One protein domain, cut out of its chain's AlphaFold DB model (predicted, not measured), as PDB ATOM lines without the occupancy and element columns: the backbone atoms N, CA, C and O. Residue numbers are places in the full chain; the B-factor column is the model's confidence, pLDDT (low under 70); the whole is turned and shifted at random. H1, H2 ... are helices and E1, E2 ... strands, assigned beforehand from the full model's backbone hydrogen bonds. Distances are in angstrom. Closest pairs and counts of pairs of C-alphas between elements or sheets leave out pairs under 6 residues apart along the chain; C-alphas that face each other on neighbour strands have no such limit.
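AT A GLANCE: This is residues 252 to 309, 334 to 360 and 378 to 421 of the 920 residues of the protein "RING-type domain-containing protein" of Cladophialophora carrionii (UniProt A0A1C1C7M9). Two lobes stand well apart: a small head of the strand hairpin E1 and E2 with the loop of residues 266 to 282, and a cluster of three crossed helices, H2, H3 and H4, whose centres make a triangle. The long helix H1 starts at the head, and its residues 295 to 309 stick out free as an arm; short H5 and the stretch before it bridge the lobes, and the last residues come back to the head. The printed part has 129 residues, with two named strands and five named helices in the order E1 E2 H1 H2 H3 H4 H5, and the sheet, order E1 - E2, is antiparallel. The class is mostly helix. The whole is loose, with a radius of gyration of the C-alphas of 19.6 A, and spans 58 by 46 by 26 A.

IN THESE COORDINATES: E1 is residues 254 to 257, 9.4 A long, and begins with C-alpha 254 at (-25.464, -47.390, 33.179). E2 is residues 262 to 265, 9.8 A. H1, residues 283 to 309, measures 39.3 A and ends with C-alpha 309 at (-29.203, -54.148, 67.405). H2 is residues 334 to 345, 17.7 A; H3 is residues 351 to 360, 14.3 A; H4 is residues 380 to 393, 20.4 A. H5, residues 403 to 409, 10.2 A, ends with C-alpha 409 at (-24.771, -27.539, 30.321).

HOW THE PARTS SIT: E1 and E2 form a hairpin, antiparallel at 150 degrees, with N 255 and O 264 at 2.9 A and N 264 and O 255 at 2.8 A, within hydrogen-bond range. Residues 264 to 265 of E2 also pair antiparallel with residues 275 to 276. The closest C-alphas of E1 and H1 are those of Tyr 254 and Cys 287, 6.8 A apart. H1 and H5 are near each other, with 7 pairs of C-alphas within 10 A. H2 and H4 touch, closest at the C-alphas of Cys 338 and Ala 384, 5.1 A, at a steep tilt of 43 degrees, the same way. H2 and H3 touch, closest at the C-alphas of Glu 335 and Ile 358, 6.6 A, at a steep tilt of 49 degrees, opposite ways. H4 touches H3 with residues 383 to 387 alone, closest at the C-alphas of Lys 357 and Ile 387, 7.2 A, at a steep tilt of 66 degrees, opposite ways. H1 and H2 are apart, as are H4 and H5. Every O i to N i+4 pair is within hydrogen-bond range in H1, H3 and H4; H2 has 7 of 8 and H5 1 of 3, with 2 of 4 O i to N i+3 pairs.

THE WHOLE: The C-alphas farthest apart, those of Arg 259 and Leu 378, are 58.3 A apart. Residues 310 to 333 and 361 to 377 are not printed; the C-alpha gaps are 30.8 A from 309 to 334 and 13.1 A from 360 to 378. The link from E2 to H1 is long, 17 residues. The model's pLDDT is under 70 in residues 378 to 382 and 401 to 414; the mean of the printed part is 79.0.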
ATOM      1  N   PRO A 252     -29.176 -47.014  38.182       84.78
ATOM      2  CA  PRO A 252     -27.804 -46.708  37.787       84.78
ATOM      3  C   PRO A 252     -27.762 -45.886  36.495       84.78
ATOM      4  O   PRO A 252     -28.537 -46.154  35.576       84.78
ATOM      5  N   PRO A 253     -26.794 -44.962  36.342       86.12
ATOM      6  CA  PRO A 253     -26.586 -44.226  35.095       86.12
ATOM      7  C   PRO A 253     -25.998 -45.108  33.977       86.12
ATOM      8  O   PRO A 253     -25.537 -44.592  32.962       86.12
ATOM      9  N   TYR A 254     -25.963 -46.431  34.153       90.63
ATOM     10  CA  TYR A 254     -25.464 -47.390  33.179       90.63
ATOM     11  C   TYR A 254     -26.213 -48.723  33.271       90.63
ATOM     12  O   TYR A 254     -26.783 -49.073  34.301       90.63
ATOM     13  N   TYR A 255     -26.169 -49.502  32.194       90.65
ATOM     14  CA  TYR A 255     -26.666 -50.876  32.158       90.65
ATOM     15  C   TYR A 255     -25.779 -51.743  31.261       90.65
ATOM     16  O   TYR A 255     -25.008 -51.237  30.448       90.65
ATOM     17  N   VAL A 256     -25.858 -53.064  31.413       88.92
ATOM     18  CA  VAL A 256     -25.179 -54.000  30.506       88.92
ATOM     19  C   VAL A 256     -26.180 -54.436  29.450       88.92
ATOM     20  O   VAL A 256     -27.166 -55.100  29.768       88.92
ATOM     21  N   ASP A 257     -25.949 -54.052  28.199       85.79
ATOM     22  CA  ASP A 257     -26.798 -54.482  27.097       85.79
ATOM     23  C   ASP A 257     -26.392 -55.899  26.686       85.79
ATOM     24  O   ASP A 257     -25.332 -56.110  26.101       85.79
ATOM     25  N   SER A 258     -27.222 -56.895  27.000       83.44
ATOM     26  CA  SER A 258     -26.940 -58.293  26.658       83.44
ATOM     27  C   SER A 258     -26.995 -58.571  25.154       83.44
ATOM     28  O   SER A 258     -26.404 -59.544  24.696       83.44
ATOM     29  N   ARG A 259     -27.677 -57.729  24.364       82.00
ATOM     30  CA  ARG A 259     -27.785 -57.889  22.904       82.00
ATOM     31  C   ARG A 259     -26.553 -57.351  22.190       82.00
ATOM     32  O   ARG A 259     -26.170 -57.899  21.149       82.00
ATOM     33  N   LEU A 260     -25.982 -56.278  22.730       84.92
ATOM     34  CA  LEU A 260     -24.770 -55.630  22.237       84.92
ATOM     35  C   LEU A 260     -23.511 -56.092  22.975       84.92
ATOM     36  O   LEU A 260     -22.432 -55.748  22.535       84.92
ATOM     37  N   GLU A 261     -23.617 -56.854  24.065       82.81
ATOM     38  CA  GLU A 261     -22.483 -57.339  24.874       82.81
ATOM     39  C   GLU A 261     -21.569 -56.207  25.393       82.81
ATOM     40  O   GLU A 261     -20.366 -56.388  25.578       82.81
ATOM     41  N   VAL A 262     -22.133 -55.015  25.625       87.30
ATOM     42  CA  VAL A 262     -21.398 -53.795  25.999       87.30
ATOM     43  C   VAL A 262     -22.098 -53.090  27.160       87.30
ATOM     44  O   VAL A 262     -23.326 -53.101  27.274       87.30
ATOM     45  N   LYS A 263     -21.311 -52.467  28.045       88.88
ATOM     46  CA  LYS A 263     -21.846 -51.576  29.078       88.88
ATOM     47  C   LYS A 263     -22.215 -50.233  28.448       88.88
ATOM     48  O   LYS A 263     -21.373 -49.596  27.825       88.88
ATOM     49  N   MET A 264     -23.451 -49.801  28.638       93.39
ATOM     50  CA  MET A 264     -24.019 -48.591  28.054       93.39
ATOM     51  C   MET A 264     -24.293 -47.563  29.151       93.39
ATOM     52  O   MET A 264     -24.855 -47.904  30.188       93.39
ATOM     53  N   TYR A 265     -23.928 -46.311  28.912       91.60
ATOM     54  CA  TYR A 265     -24.262 -45.151  29.726       91.60
ATOM     55  C   TYR A 265     -25.643 -44.608  29.343       91.60
ATOM     56  O   TYR A 265     -25.900 -44.343  28.169       91.60
ATOM     57  N   ARG A 266     -26.507 -44.430  30.343       90.16
ATOM     58  CA  ARG A 266     -27.898 -43.946  30.267       90.16
ATOM     59  C   ARG A 266     -28.124 -42.834  31.301       90.16
ATOM     60  O   ARG A 266     -29.092 -42.851  32.054       90.16
ATOM     61  N   GLY A 267     -27.162 -41.926  31.426       85.17
ATOM     62  CA  GLY A 267     -27.285 -40.762  32.300       85.17
ATOM     63  C   GLY A 267     -27.933 -39.559  31.606       85.17
ATOM     64  O   GLY A 267     -28.466 -39.705  30.501       85.17
ATOM     65  N   PRO A 268     -27.863 -38.374  32.243       81.77
ATOM     66  CA  PRO A 268     -28.418 -37.126  31.725       81.77
ATOM     67  C   PRO A 268     -28.042 -36.858  30.262       81.77
ATOM     68  O   PRO A 268     -26.861 -36.838  29.917       81.77
ATOM     69  N   GLY A 269     -29.045 -36.670  29.405       81.14
ATOM     70  CA  GLY A 269     -28.883 -36.404  27.973       81.14
ATOM     71  C   GLY A 269     -28.691 -37.642  27.087       81.14
ATOM     72  O   GLY A 269     -28.732 -37.507  25.863       81.14
ATOM     73  N   TYR A 270     -28.523 -38.835  27.665       85.42
ATOM     74  CA  TYR A 270     -28.349 -40.117  26.964       85.42
ATOM     75  C   TYR A 270     -29.417 -41.152  27.354       85.42
ATOM     76  O   TYR A 270     -29.257 -42.355  27.141       85.42
ATOM     77  N   GLU A 271     -30.534 -40.709  27.932       85.15
ATOM     78  CA  GLU A 271     -31.605 -41.582  28.412       85.15
ATOM     79  C   GLU A 271     -32.281 -42.326  27.258       85.15
ATOM     80  O   GLU A 271     -32.622 -43.505  27.377       85.15
ATOM     81  N   ARG A 272     -32.476 -41.632  26.131       87.13
ATOM     82  CA  ARG A 272     -33.156 -42.179  24.951       87.13
ATOM     83  C   ARG A 272     -32.216 -42.957  24.039       87.13
ATOM     84  O   ARG A 272     -32.586 -44.032  23.574       87.13
ATOM     85  N   PHE A 273     -31.005 -42.442  23.833       90.81
ATOM     86  CA  PHE A 273     -29.965 -43.084  23.032       90.81
ATOM     87  C   PHE A 273     -28.702 -43.280  23.887       90.81
ATOM     88  O   PHE A 273     -27.854 -42.389  23.959       90.81
ATOM     89  N   PRO A 274     -28.589 -44.431  24.575       90.97
ATOM     90  CA  PRO A 274     -27.438 -44.750  25.411       90.97
ATOM     91  C   PRO A 274     -26.151 -44.897  24.599       90.97
ATOM     92  O   PRO A 274     -26.175 -45.358  23.458       90.97
ATOM     93  N   VAL A 275     -25.013 -44.592  25.222       91.72
ATOM     94  CA  VAL A 275     -23.680 -44.613  24.591       91.72
ATOM     95  C   VAL A 275     -22.789 -45.654  25.259       91.72
ATOM     96  O   VAL A 275     -22.847 -45.825  26.469       91.72
ATOM     97  N   ALA A 276     -21.948 -46.358  24.507       91.26
ATOM     98  CA  ALA A 276     -21.035 -47.352  25.060       91.26
ATOM     99  C   ALA A 276     -20.016 -46.718  26.029       91.26
ATOM    100  O   ALA A 276     -19.348 -45.733  25.702       91.26
ATOM    101  N   LEU A 277     -19.870 -47.289  27.224       85.98
ATOM    102  CA  LEU A 277     -18.902 -46.824  28.218       85.98
ATOM    103  C   LEU A 277     -17.461 -46.962  27.703       85.98
ATOM    104  O   LEU A 277     -17.127 -47.908  26.991       85.98
ATOM    105  N   GLY A 278     -16.617 -45.991  28.064       79.05
ATOM    106  CA  GLY A 278     -15.224 -45.884  27.609       79.05
ATOM    107  C   GLY A 278     -15.020 -45.089  26.314       79.05
ATOM    108  O   GLY A 278     -13.882 -44.880  25.916       79.05
ATOM    109  N   THR A 279     -16.093 -44.625  25.667       82.51
ATOM    110  CA  THR A 279     -15.999 -43.835  24.422       82.51
ATOM    111  C   THR A 279     -16.085 -42.325  24.632       82.51
ATOM    112  O   THR A 279     -15.538 -41.572  23.832       82.51
ATOM    113  N   VAL A 280     -16.777 -41.888  25.688       81.38
ATOM    114  CA  VAL A 280     -16.932 -40.481  26.074       81.38
ATOM    115  C   VAL A 280     -16.215 -40.268  27.400       81.38
ATOM    116  O   VAL A 280     -16.403 -41.042  28.347       81.38
ATOM    117  N   GLU A 281     -15.387 -39.228  27.460       79.97
ATOM    118  CA  GLU A 281     -14.625 -38.876  28.657       79.97
ATOM    119  C   GLU A 281     -15.556 -38.503  29.822       79.97
ATOM    120  O   GLU A 281     -16.607 -37.891  29.643       79.97
ATOM    121  N   GLY A 282     -15.190 -38.910  31.038       78.20
ATOM    122  CA  GLY A 282     -15.958 -38.639  32.258       78.20
ATOM    123  C   GLY A 282     -17.145 -39.576  32.519       78.20
ATOM    124  O   GLY A 282     -17.495 -39.779  33.677       78.20
ATOM    125  N   HIS A 283     -17.738 -40.233  31.511       84.21
ATOM    126  CA  HIS A 283     -18.875 -41.142  31.750       84.21
ATOM    127  C   HIS A 283     -18.519 -42.315  32.671       84.21
ATOM    128  O   HIS A 283     -19.313 -42.673  33.539       84.21
ATOM    129  N   GLN A 284     -17.318 -42.882  32.518       83.08
ATOM    130  CA  GLN A 284     -16.839 -43.941  33.408       83.08
ATOM    131  C   GLN A 284     -16.701 -43.435  34.851       83.08
ATOM    132  O   GLN A 284     -17.176 -44.091  35.771       83.08
ATOM    133  N   GLU A 285     -16.148 -42.231  35.038       83.86
ATOM    134  CA  GLU A 285     -15.993 -41.605  36.359       83.86
ATOM    135  C   GLU A 285     -17.355 -41.379  37.037       83.86
ATOM    136  O   GLU A 285     -17.495 -41.575  38.243       83.86
ATOM    137  N   LEU A 286     -18.387 -41.017  36.265       81.73
ATOM    138  CA  LEU A 286     -19.753 -40.863  36.773       81.73
ATOM    139  C   LEU A 286     -20.351 -42.193  37.246       81.73
ATOM    140  O   LEU A 286     -21.036 -42.221  38.270       81.73
ATOM    141  N   CYS A 287     -20.097 -43.287  36.525       86.27
ATOM    142  CA  CYS A 287     -20.533 -44.622  36.933       86.27
ATOM    143  C   CYS A 287     -19.809 -45.083  38.202       86.27
ATOM    144  O   CYS A 287     -20.466 -45.497  39.156       86.27
ATOM    145  N   ASP A 288     -18.487 -44.927  38.252       87.37
ATOM    146  CA  ASP A 288     -17.670 -45.332  39.399       87.37
ATOM    147  C   ASP A 288     -18.047 -44.534  40.658       87.37
ATOM    148  O   ASP A 288     -18.164 -45.083  41.757       87.37
ATOM    149  N   LYS A 289     -18.320 -43.232  40.497       85.94
ATOM    150  CA  LYS A 289     -18.819 -42.369  41.573       85.94
ATOM    151  C   LYS A 289     -20.181 -42.831  42.091       85.94
ATOM    152  O   LYS A 289     -20.413 -42.813  43.298       85.94
ATOM    153  N   TRP A 290     -21.079 -43.256  41.203       86.60
ATOM    154  CA  TRP A 290     -22.388 -43.774  41.598       86.60
ATOM    155  C   TRP A 290     -22.276 -45.095  42.372       86.60
ATOM    156  O   TRP A 290     -22.944 -45.262  43.398       86.60
ATOM    157  N   ASP A 291     -21.389 -45.996  41.944       88.15
ATOM    158  CA  ASP A 291     -21.109 -47.249  42.654       88.15
ATOM    159  C   ASP A 291     -20.517 -46.985  44.048       88.15
ATOM    160  O   ASP A 291     -20.968 -47.569  45.040       88.15
ATOM    161  N   ALA A 292     -19.573 -46.044  44.165       86.48
ATOM    162  CA  ALA A 292     -19.023 -45.618  45.452       86.48
ATOM    163  C   ALA A 292     -20.107 -45.033  46.381       86.48
ATOM    164  O   ALA A 292     -20.174 -45.364  47.570       86.48
ATOM    165  N   ASP A 293     -21.024 -44.228  45.841       86.29
ATOM    166  CA  ASP A 293     -22.168 -43.686  46.580       86.29
ATOM    167  C   ASP A 293     -23.123 -44.785  47.074       86.29
ATOM    168  O   ASP A 293     -23.713 -44.667  48.153       86.29
ATOM    169  N   LEU A 294     -23.304 -45.873  46.320       84.66
ATOM    170  CA  LEU A 294     -24.091 -47.014  46.783       84.66
ATOM    171  C   LEU A 294     -23.408 -47.772  47.918       84.66
ATOM    172  O   LEU A 294     -24.082 -48.136  48.889       84.66
ATOM    173  N   VAL A 295     -22.096 -48.001  47.818       84.79
ATOM    174  CA  VAL A 295     -21.316 -48.666  48.869       84.79
ATOM    175  C   VAL A 295     -21.405 -47.865  50.165       84.79
ATOM    176  O   VAL A 295     -21.835 -48.408  51.182       84.79
ATOM    177  N   THR A 296     -21.159 -46.553  50.114       85.75
ATOM    178  CA  THR A 296     -21.251 -45.687  51.303       85.75
ATOM    179  C   THR A 296     -22.668 -45.649  51.892       85.75
ATOM    180  O   THR A 296     -22.841 -45.675  53.113       85.75
ATOM    181  N   LYS A 297     -23.723 -45.648  51.063       84.76
ATOM    182  CA  LYS A 297     -25.118 -45.759  51.540       84.76
ATOM    183  C   LYS A 297     -25.390 -47.107  52.207       84.76
ATOM    184  O   LYS A 297     -26.121 -47.154  53.200       84.76
ATOM    185  N   ARG A 298     -24.837 -48.201  51.680       81.45
ATOM    186  CA  ARG A 298     -24.972 -49.545  52.257       81.45
ATOM    187  C   ARG A 298     -24.248 -49.643  53.597       81.45
ATOM    188  O   ARG A 298     -24.842 -50.139  54.550       81.45
ATOM    189  N   GLU A 299     -23.034 -49.117  53.692       89.96
ATOM    190  CA  GLU A 299     -22.256 -49.056  54.934       89.96
ATOM    191  C   GLU A 299     -22.980 -48.256  56.018       89.96
ATOM    192  O   GLU A 299     -23.159 -48.750  57.129       89.96
ATOM    193  N   LYS A 300     -23.519 -47.075  55.682       89.01
ATOM    194  CA  LYS A 300     -24.336 -46.274  56.611       89.01
ATOM    195  C   LYS A 300     -25.569 -47.032  57.110       89.01
ATOM    196  O   LYS A 300     -25.907 -46.955  58.290       89.01
ATOM    197  N   ARG A 301     -26.246 -47.787  56.234       84.44
ATOM    198  CA  ARG A 301     -27.383 -48.639  56.630       84.44
ATOM    199  C   ARG A 301     -26.955 -49.775  57.559       84.44
ATOM    200  O   ARG A 301     -27.666 -50.045  58.520       84.44
ATOM    201  N   LEU A 302     -25.813 -50.413  57.302       84.99
ATOM    202  CA  LEU A 302     -25.273 -51.468  58.164       84.99
ATOM    203  C   LEU A 302     -24.884 -50.929  59.545       84.99
ATOM    204  O   LEU A 302     -25.276 -51.517  60.547       84.99
ATOM    205  N   ALA A 303     -24.204 -49.781  59.609       85.65
ATOM    206  CA  ALA A 303     -23.856 -49.124  60.870       85.65
ATOM    207  C   ALA A 303     -25.106 -48.751  61.687       85.65
ATOM    208  O   ALA A 303     -25.152 -48.962  62.899       85.65
ATOM    209  N   LYS A 304     -26.163 -48.267  61.016       87.98
ATOM    210  CA  LYS A 304     -27.452 -47.987  61.659       87.98
ATOM    211  C   LYS A 304     -28.088 -49.251  62.250       87.98
ATOM    212  O   LYS A 304     -28.481 -49.235  63.412       87.98
ATOM    213  N   LEU A 305     -28.144 -50.342  61.484       79.76
ATOM    214  CA  LEU A 305     -28.687 -51.622  61.958       79.76
ATOM    215  C   LEU A 305     -27.883 -52.188  63.137       79.76
ATOM    216  O   LEU A 305     -28.471 -52.705  64.080       79.76
ATOM    217  N   GLN A 306     -26.555 -52.046  63.125       81.15
ATOM    218  CA  GLN A 306     -25.702 -52.447  64.249       81.15
ATOM    219  C   GLN A 306     -25.986 -51.622  65.514       81.15
ATOM    220  O   GLN A 306     -26.037 -52.187  66.606       81.15
ATOM    221  N   ARG A 307     -26.221 -50.305  65.391       78.01
ATOM    222  CA  ARG A 307     -26.603 -49.443  66.527       78.01
ATOM    223  C   ARG A 307     -27.976 -49.823  67.085       78.01
ATOM    224  O   ARG A 307     -28.121 -49.945  68.297       78.01
ATOM    225  N   GLU A 308     -28.958 -50.074  66.218       77.15
ATOM    226  CA  GLU A 308     -30.298 -50.536  66.612       77.15
ATOM    227  C   GLU A 308     -30.251 -51.919  67.282       77.15
ATOM    228  O   GLU A 308     -30.911 -52.131  68.297       77.15
ATOM    229  N   GLN A 309     -29.415 -52.837  66.787       74.39
ATOM    230  CA  GLN A 309     -29.203 -54.148  67.405       74.39
ATOM    231  C   GLN A 309     -28.525 -54.041  68.778       74.39
ATOM    232  O   GLN A 309     -28.888 -54.776  69.695       74.39
ATOM    233  N   MET A 334     -20.575 -26.559  60.413       74.71
ATOM    234  CA  MET A 334     -19.294 -25.853  60.438       74.71
ATOM    235  C   MET A 334     -18.479 -26.111  59.164       74.71
ATOM    236  O   MET A 334     -18.064 -25.149  58.521       74.71
ATOM    237  N   GLU A 335     -18.324 -27.374  58.746       79.49
ATOM    238  CA  GLU A 335     -17.628 -27.746  57.504       79.49
ATOM    239  C   GLU A 335     -18.227 -27.025  56.289       79.49
ATOM    240  O   GLU A 335     -17.497 -26.499  55.447       79.49
ATOM    241  N   LYS A 336     -19.561 -26.942  56.222       78.69
ATOM    242  CA  LYS A 336     -20.260 -26.260  55.130       78.69
ATOM    243  C   LYS A 336     -19.959 -24.758  55.086       78.69
ATOM    244  O   LYS A 336     -19.647 -24.245  54.020       78.69
ATOM    245  N   ARG A 337     -20.009 -24.057  56.226       80.67
ATOM    246  CA  ARG A 337     -19.721 -22.608  56.278       80.67
ATOM    247  C   ARG A 337     -18.274 -22.286  55.899       80.67
ATOM    248  O   ARG A 337     -18.034 -21.289  55.221       80.67
ATOM    249  N   CYS A 338     -17.325 -23.123  56.319       81.99
ATOM    250  CA  CYS A 338     -15.920 -22.969  55.945       81.99
ATOM    251  C   CYS A 338     -15.718 -23.188  54.443       81.99
ATOM    252  O   CYS A 338     -15.037 -22.395  53.801       81.99
ATOM    253  N   LEU A 339     -16.355 -24.215  53.872       83.75
ATOM    254  CA  LEU A 339     -16.321 -24.467  52.433       83.75
ATOM    255  C   LEU A 339     -16.899 -23.289  51.638       83.75
ATOM    256  O   LEU A 339     -16.255 -22.834  50.698       83.75
ATOM    257  N   ASP A 340     -18.068 -22.779  52.034       82.42
ATOM    258  CA  ASP A 340     -18.717 -21.642  51.371       82.42
ATOM    259  C   ASP A 340     -17.802 -20.397  51.388       82.42
ATOM    260  O   ASP A 340     -17.616 -19.752  50.361       82.42
ATOM    261  N   SER A 341     -17.122 -20.132  52.511       83.59
ATOM    262  CA  SER A 341     -16.192 -18.994  52.644       83.59
ATOM    263  C   SER A 341     -14.955 -19.103  51.735       83.59
ATOM    264  O   SER A 341     -14.460 -18.093  51.241       83.59
ATOM    265  N   VAL A 342     -14.443 -20.315  51.489       85.00
ATOM    266  CA  VAL A 342     -13.309 -20.537  50.568       85.00
ATOM    267  C   VAL A 342     -13.750 -20.379  49.109       85.00
ATOM    268  O   VAL A 342     -13.006 -19.826  48.296       85.00
ATOM    269  N   LEU A 343     -14.959 -20.841  48.776       84.36
ATOM    270  CA  LEU A 343     -15.515 -20.759  47.422       84.36
ATOM    271  C   LEU A 343     -15.846 -19.323  46.993       84.36
ATOM    272  O   LEU A 343     -15.760 -19.027  45.803       84.36
ATOM    273  N   ASP A 344     -16.158 -18.430  47.937       83.44
ATOM    274  CA  ASP A 344     -16.353 -17.001  47.654       83.44
ATOM    275  C   ASP A 344     -15.067 -16.316  47.154       83.44
ATOM    276  O   ASP A 344     -15.135 -15.375  46.362       83.44
ATOM    277  N   VAL A 345     -13.887 -16.797  47.568       84.46
ATOM    278  CA  VAL A 345     -12.583 -16.266  47.123       84.46
ATOM    279  C   VAL A 345     -12.063 -17.010  45.891       84.46
ATOM    280  O   VAL A 345     -11.572 -16.387  44.950       84.46
ATOM    281  N   PHE A 346     -12.191 -18.340  45.878       83.72
ATOM    282  CA  PHE A 346     -11.726 -19.210  44.797       83.72
ATOM    283  C   PHE A 346     -12.890 -20.020  44.209       83.72
ATOM    284  O   PHE A 346     -13.062 -21.190  44.550       83.72
ATOM    285  N   PRO A 347     -13.686 -19.449  43.290       82.48
ATOM    286  CA  PRO A 347     -14.854 -20.136  42.738       82.48
ATOM    287  C   PRO A 347     -14.502 -21.335  41.840       82.48
ATOM    288  O   PRO A 347     -15.373 -22.158  41.566       82.48
ATOM    289  N   ASP A 348     -13.255 -21.440  41.362       81.30
ATOM    290  CA  ASP A 348     -12.790 -22.504  40.463       81.30
ATOM    291  C   ASP A 348     -12.007 -23.631  41.158       81.30
ATOM    292  O   ASP A 348     -11.533 -24.541  40.477       81.30
ATOM    293  N   ILE A 349     -11.860 -23.604  42.487       86.83
ATOM    294  CA  ILE A 349     -11.134 -24.634  43.241       86.83
ATOM    295  C   ILE A 349     -11.940 -25.932  43.374       86.83
ATOM    296  O   ILE A 349     -13.158 -25.930  43.540       86.83
ATOM    297  N   GLU A 350     -11.257 -27.075  43.356       84.65
ATOM    298  CA  GLU A 350     -11.885 -28.375  43.564       84.65
ATOM    299  C   GLU A 350     -12.475 -28.493  44.981       84.65
ATOM    300  O   GLU A 350     -11.763 -28.550  45.985       84.65
ATOM    301  N   ARG A 351     -13.803 -28.618  45.076       84.62
ATOM    302  CA  ARG A 351     -14.527 -28.729  46.358       84.62
ATOM    303  C   ARG A 351     -14.049 -29.886  47.234       84.62
ATOM    304  O   ARG A 351     -13.991 -29.749  48.453       84.62
ATOM    305  N   ALA A 352     -13.695 -31.019  46.625       80.60
ATOM    306  CA  ALA A 352     -13.184 -32.186  47.343       80.60
ATOM    307  C   ALA A 352     -11.822 -31.909  48.001       80.60
ATOM    308  O   ALA A 352     -11.571 -32.368  49.117       80.60
ATOM    309  N   PHE A 353     -10.970 -31.116  47.344       86.21
ATOM    310  CA  PHE A 353      -9.693 -30.673  47.897       86.21
ATOM    311  C   PHE A 353      -9.905 -29.772  49.121       86.21
ATOM    312  O   PHE A 353      -9.309 -30.017  50.169       86.21
ATOM    313  N   VAL A 354     -10.828 -28.807  49.038       85.03
ATOM    314  CA  VAL A 354     -11.159 -27.921  50.169       85.03
ATOM    315  C   VAL A 354     -11.762 -28.701  51.340       85.03
ATOM    316  O   VAL A 354     -11.335 -28.534  52.478       85.03
ATOM    317  N   GLN A 355     -12.701 -29.617  51.089       83.59
ATOM    318  CA  GLN A 355     -13.281 -30.459  52.146       83.59
ATOM    319  C   GLN A 355     -12.241 -31.344  52.837       83.59
ATOM    320  O   GLN A 355     -12.305 -31.544  54.051       83.59
ATOM    321  N   LYS A 356     -11.274 -31.872  52.079       82.49
ATOM    322  CA  LYS A 356     -10.157 -32.633  52.640       82.49
ATOM    323  C   LYS A 356      -9.326 -31.760  53.584       82.49
ATOM    324  O   LYS A 356      -9.067 -32.194  54.702       82.49
ATOM    325  N   LYS A 357      -9.003 -30.529  53.177       83.07
ATOM    326  CA  LYS A 357      -8.292 -29.547  54.010       83.07
ATOM    327  C   LYS A 357      -9.046 -29.195  55.289       83.07
ATOM    328  O   LYS A 357      -8.459 -29.227  56.363       83.07
ATOM    329  N   ILE A 358     -10.357 -28.966  55.198       81.04
ATOM    330  CA  ILE A 358     -11.204 -28.711  56.372       81.04
ATOM    331  C   ILE A 358     -11.127 -29.883  57.364       81.04
ATOM    332  O   ILE A 358     -10.929 -29.668  58.554       81.04
ATOM    333  N   ARG A 359     -11.238 -31.130  56.889       78.00
ATOM    334  CA  ARG A 359     -11.209 -32.318  57.759       78.00
ATOM    335  C   ARG A 359      -9.833 -32.600  58.366       78.00
ATOM    336  O   ARG A 359      -9.763 -33.185  59.441       78.00
ATOM    337  N   GLU A 360      -8.757 -32.254  57.666       77.75
ATOM    338  CA  GLU A 360      -7.386 -32.383  58.178       77.75
ATOM    339  C   GLU A 360      -7.096 -31.373  59.293       77.75
ATOM    340  O   GLU A 360      -6.365 -31.695  60.226       77.75
ATOM    341  N   LEU A 378     -10.524 -23.172  66.692       48.98
ATOM    342  CA  LEU A 378     -10.703 -22.123  65.693       48.98
ATOM    343  C   LEU A 378     -12.145 -22.201  65.178       48.98
ATOM    344  O   LEU A 378     -12.555 -23.193  64.575       48.98
ATOM    345  N   GLY A 379     -12.929 -21.159  65.457       54.10
ATOM    346  CA  GLY A 379     -14.276 -21.017  64.913       54.10
ATOM    347  C   GLY A 379     -14.287 -21.015  63.373       54.10
ATOM    348  O   GLY A 379     -13.236 -21.021  62.731       54.10
ATOM    349  N   PRO A 380     -15.472 -20.965  62.742       56.51
ATOM    350  CA  PRO A 380     -15.582 -21.059  61.286       56.51
ATOM    351  C   PRO A 380     -14.766 -20.003  60.506       56.51
ATOM    352  O   PRO A 380     -14.082 -20.395  59.562       56.51
ATOM    353  N   PRO A 381     -14.768 -18.699  60.880       55.18
ATOM    354  CA  PRO A 381     -13.992 -17.690  60.149       55.18
ATOM    355  C   PRO A 381     -12.472 -17.944  60.136       55.18
ATOM    356  O   PRO A 381     -11.913 -18.013  59.042       55.18
ATOM    357  N   PRO A 382     -11.787 -18.170  61.279       68.40
ATOM    358  CA  PRO A 382     -10.335 -18.350  61.262       68.40
ATOM    359  C   PRO A 382      -9.884 -19.638  60.561       68.40
ATOM    360  O   PRO A 382      -8.797 -19.663  59.985       68.40
ATOM    361  N   LEU A 383     -10.704 -20.700  60.556       73.31
ATOM    362  CA  LEU A 383     -10.381 -21.904  59.787       73.31
ATOM    363  C   LEU A 383     -10.392 -21.621  58.276       73.31
ATOM    364  O   LEU A 383      -9.469 -22.020  57.566       73.31
ATOM    365  N   ALA A 384     -11.412 -20.909  57.788       75.54
ATOM    366  CA  ALA A 384     -11.501 -20.521  56.384       75.54
ATOM    367  C   ALA A 384     -10.352 -19.585  55.978       75.54
ATOM    368  O   ALA A 384      -9.719 -19.818  54.952       75.54
ATOM    369  N   GLU A 385     -10.029 -18.581  56.799       77.35
ATOM    370  CA  GLU A 385      -8.914 -17.651  56.557       77.35
ATOM    371  C   GLU A 385      -7.561 -18.369  56.466       77.35
ATOM    372  O   GLU A 385      -6.746 -18.052  55.593       77.35
ATOM    373  N   LYS A 386      -7.328 -19.379  57.315       79.73
ATOM    374  CA  LYS A 386      -6.111 -20.199  57.270       79.73
ATOM    375  C   LYS A 386      -6.025 -21.014  55.979       79.73
ATOM    376  O   LYS A 386      -4.980 -21.016  55.334       79.73
ATOM    377  N   ILE A 387      -7.124 -21.653  55.571       82.65
ATOM    378  CA  ILE A 387      -7.187 -22.423  54.319       82.65
ATOM    379  C   ILE A 387      -6.995 -21.501  53.106       82.65
ATOM    380  O   ILE A 387      -6.246 -21.845  52.198       82.65
ATOM    381  N   ILE A 388      -7.619 -20.318  53.096       82.31
ATOM    382  CA  ILE A 388      -7.440 -19.305  52.044       82.31
ATOM    383  C   ILE A 388      -5.972 -18.880  51.960       82.31
ATOM    384  O   ILE A 388      -5.413 -18.859  50.866       82.31
ATOM    385  N   SER A 389      -5.337 -18.598  53.099       81.98
ATOM    386  CA  SER A 389      -3.918 -18.227  53.153       81.98
ATOM    387  C   SER A 389      -3.028 -19.344  52.602       81.98
ATOM    388  O   SER A 389      -2.171 -19.082  51.762       81.98
ATOM    389  N   GLU A 390      -3.289 -20.601  52.972       85.72
ATOM    390  CA  GLU A 390      -2.551 -21.753  52.442       85.72
ATOM    391  C   GLU A 390      -2.745 -21.915  50.921       85.72
ATOM    392  O   GLU A 390      -1.790 -22.189  50.196       85.72
ATOM    393  N   ILE A 391      -3.963 -21.707  50.404       85.87
ATOM    394  CA  ILE A 391      -4.246 -21.776  48.960       85.87
ATOM    395  C   ILE A 391      -3.498 -20.678  48.194       85.87
ATOM    396  O   ILE A 391      -2.989 -20.947  47.107       85.87
ATOM    397  N   VAL A 392      -3.401 -19.465  48.747       82.71
ATOM    398  CA  VAL A 392      -2.640 -18.353  48.147       82.71
ATOM    399  C   VAL A 392      -1.139 -18.664  48.096       82.71
ATOM    400  O   VAL A 392      -0.463 -18.268  47.147       82.71
ATOM    401  N   GLU A 393      -0.611 -19.388  49.084       84.87
ATOM    402  CA  GLU A 393       0.801 -19.794  49.125       84.87
ATOM    403  C   GLU A 393       1.139 -20.932  48.144       84.87
ATOM    404  O   GLU A 393       2.297 -21.096  47.739       84.87
ATOM    405  N   LEU A 394       0.146 -21.713  47.705       82.35
ATOM    406  CA  LEU A 394       0.339 -22.741  46.687       82.35
ATOM    407  C   LEU A 394       0.562 -22.108  45.305       82.35
ATOM    408  O   LEU A 394      -0.248 -21.339  44.799       82.35
ATOM    409  N   LYS A 395       1.634 -22.526  44.611       76.79
ATOM    410  CA  LYS A 395       1.912 -22.102  43.220       76.79
ATOM    411  C   LYS A 395       0.782 -22.448  42.240       76.79
ATOM    412  O   LYS A 395       0.655 -21.805  41.202       76.79
ATOM    413  N   SER A 396       0.034 -23.515  42.521       79.90
ATOM    414  CA  SER A 396      -1.118 -23.979  41.746       79.90
ATOM    415  C   SER A 396      -1.992 -24.867  42.632       79.90
ATOM    416  O   SER A 396      -1.461 -25.703  43.366       79.90
ATOM    417  N   TYR A 397      -3.312 -24.701  42.550       81.95
ATOM    418  CA  TYR A 397      -4.301 -25.506  43.269       81.95
ATOM    419  C   TYR A 397      -5.165 -26.328  42.290       81.95
ATOM    420  O   TYR A 397      -5.346 -25.919  41.136       81.95
ATOM    421  N   PRO A 398      -5.705 -27.491  42.710       84.47
ATOM    422  CA  PRO A 398      -6.592 -28.298  41.876       84.47
ATOM    423  C   PRO A 398      -7.852 -27.512  41.514       84.47
ATOM    424  O   PRO A 398      -8.587 -27.064  42.394       84.47
ATOM    425  N   LYS A 399      -8.090 -27.331  40.214       79.09
ATOM    426  CA  LYS A 399      -9.297 -26.673  39.712       79.09
ATOM    427  C   LYS A 399     -10.411 -27.692  39.549       79.09
ATOM    428  O   LYS A 399     -10.158 -28.809  39.092       79.09
ATOM    429  N   GLU A 400     -11.635 -27.313  39.894       70.29
ATOM    430  CA  GLU A 400     -12.796 -28.166  39.685       70.29
ATOM    431  C   GLU A 400     -12.909 -28.473  38.186       70.29
ATOM    432  O   GLU A 400     -13.065 -27.579  37.351       70.29
ATOM    433  N   ARG A 401     -12.740 -29.754  37.825       57.93
ATOM    434  CA  ARG A 401     -12.805 -30.172  36.425       57.93
ATOM    435  C   ARG A 401     -14.178 -29.814  35.878       57.93
ATOM    436  O   ARG A 401     -15.207 -30.197  36.442       57.93
ATOM    437  N   SER A 402     -14.184 -29.154  34.725       53.42
ATOM    438  CA  SER A 402     -15.409 -28.832  34.003       53.42
ATOM    439  C   SER A 402     -16.222 -30.073  33.637       53.42
ATOM    440  O   SER A 402     -17.404 -29.911  33.382       53.42
ATOM    441  N   SER A 403     -15.673 -31.297  33.689       49.36
ATOM    442  CA  SER A 403     -16.425 -32.539  33.441       49.36
ATOM    443  C   SER A 403     -17.646 -32.714  34.356       49.36
ATOM    444  O   SER A 403     -18.674 -33.228  33.918       49.36
ATOM    445  N   ASN A 404     -17.597 -32.221  35.601       41.78
ATOM    446  CA  ASN A 404     -18.778 -32.217  36.475       41.78
ATOM    447  C   ASN A 404     -19.809 -31.142  36.074       41.78
ATOM    448  O   ASN A 404     -20.993 -31.290  36.369       41.78
ATOM    449  N   ALA A 405     -19.379 -30.071  35.400       40.74
ATOM    450  CA  ALA A 405     -20.244 -28.989  34.930       40.74
ATOM    451  C   ALA A 405     -20.782 -29.222  33.504       40.74
ATOM    452  O   ALA A 405     -21.900 -28.805  33.200       40.74
ATOM    453  N   THR A 406     -20.038 -29.913  32.634       43.51
ATOM    454  CA  THR A 406     -20.428 -30.163  31.238       43.51
ATOM    455  C   THR A 406     -21.669 -31.041  31.156       43.51
ATOM    456  O   THR A 406     -22.543 -30.743  30.348       43.51
ATOM    457  N   ALA A 407     -21.828 -32.017  32.058       45.05
ATOM    458  CA  ALA A 407     -23.020 -32.868  32.092       45.05
ATOM    459  C   ALA A 407     -24.328 -32.095  32.358       45.05
ATOM    460  O   ALA A 407     -25.399 -32.577  32.005       45.05
ATOM    461  N   SER A 408     -24.266 -30.893  32.948       46.59
ATOM    462  CA  SER A 408     -25.460 -30.070  33.175       46.59
ATOM    463  C   SER A 408     -25.675 -28.974  32.125       46.59
ATOM    464  O   SER A 408     -26.730 -28.344  32.156       46.59
ATOM    465  N   LYS A 409     -24.711 -28.701  31.232       48.28
ATOM    466  CA  LYS A 409     -24.771 -27.539  30.321       48.28
ATOM    467  C   LYS A 409     -24.651 -27.846  28.831       48.28
ATOM    468  O   LYS A 409     -24.900 -26.941  28.034       48.28
ATOM    469  N   THR A 410     -24.323 -29.068  28.412       50.41
ATOM    470  CA  THR A 410     -24.599 -29.454  27.021       50.41
ATOM    471  C   THR A 410     -26.110 -29.501  26.851       50.41
ATOM    472  O   THR A 410     -26.754 -30.435  27.321       50.41
ATOM    473  N   SER A 411     -26.665 -28.451  26.243       53.34
ATOM    474  CA  SER A 411     -28.085 -28.320  25.938       53.34
ATOM    475  C   SER A 411     -28.549 -29.590  25.227       53.34
ATOM    476  O   SER A 411     -28.148 -29.861  24.093       53.34
ATOM    477  N   SER A 412     -29.352 -30.405  25.909       58.80
ATOM    478  CA  SER A 412     -30.073 -31.493  25.261       58.80
ATOM    479  C   SER A 412     -30.873 -30.913  24.100       58.80
ATOM    480  O   SER A 412     -31.438 -29.825  24.233       58.80
ATOM    481  N   ALA A 413     -30.937 -31.627  22.977       63.45
ATOM    482  CA  ALA A 413     -31.778 -31.196  21.872       63.45
ATOM    483  C   ALA A 413     -33.235 -31.019  22.351       63.45
ATOM    484  O   ALA A 413     -33.757 -31.848  23.104       63.45
ATOM    485  N   VAL A 414     -33.864 -29.915  21.931       67.52
ATOM    486  CA  VAL A 414     -35.228 -29.505  22.330       67.52
ATOM    487  C   VAL A 414     -36.270 -30.572  21.974       67.52
ATOM    488  O   VAL A 414     -37.275 -30.727  22.657       67.52
ATOM    489  N   ASP A 415     -35.987 -31.366  20.943       71.64
ATOM    490  CA  ASP A 415     -36.805 -32.479  20.453       71.64
ATOM    491  C   ASP A 415     -36.852 -33.710  21.393       71.64
ATOM    492  O   ASP A 415     -37.514 -34.708  21.092       71.64
ATOM    493  N   GLY A 416     -36.136 -33.688  22.523       79.51
ATOM    494  CA  GLY A 416     -36.075 -34.810  23.462       79.51
ATOM    495  C   GLY A 416     -35.270 -36.009  22.944       79.51
ATOM    496  O   GLY A 416     -35.374 -37.115  23.482       79.51
ATOM    497  N   THR A 417     -34.463 -35.832  21.894       81.96
ATOM    498  CA  THR A 417     -33.515 -36.853  21.411       81.96
ATOM    499  C   THR A 417     -32.197 -36.855  22.181       81.96
ATOM    500  O   THR A 417     -31.361 -37.730  21.955       81.96
ATOM    501  N   GLY A 418     -32.019 -35.915  23.110       82.73
ATOM    502  CA  GLY A 418     -30.843 -35.832  23.965       82.73
ATOM    503  C   GLY A 418     -29.622 -35.242  23.258       82.73
ATOM    504  O   GLY A 418     -29.733 -34.515  22.267       82.73
ATOM    505  N   ILE A 419     -28.443 -35.524  23.803       84.70
ATOM    506  CA  ILE A 419     -27.158 -35.034  23.300       84.70
ATOM    507  C   ILE A 419     -26.791 -35.800  22.027       84.70
ATOM    508  O   ILE A 419     -26.937 -37.020  21.962       84.70
ATOM    509  N   THR A 420     -26.314 -35.095  20.998       85.99
ATOM    510  CA  THR A 420     -25.860 -35.726  19.749       85.99
ATOM    511  C   THR A 420     -24.726 -36.711  20.015       85.99
ATOM    512  O   THR A 420     -23.675 -36.336  20.534       85.99
ATOM    513  N   ILE A 421     -24.926 -37.967  19.627       86.61
ATOM    514  CA  ILE A 421     -23.932 -39.021  19.801       86.61
ATOM    515  C   ILE A 421     -22.828 -38.848  18.767       86.61
ATOM    516  O   ILE A 421     -23.059 -38.889  17.559       86.61
TER     517      ILE A 421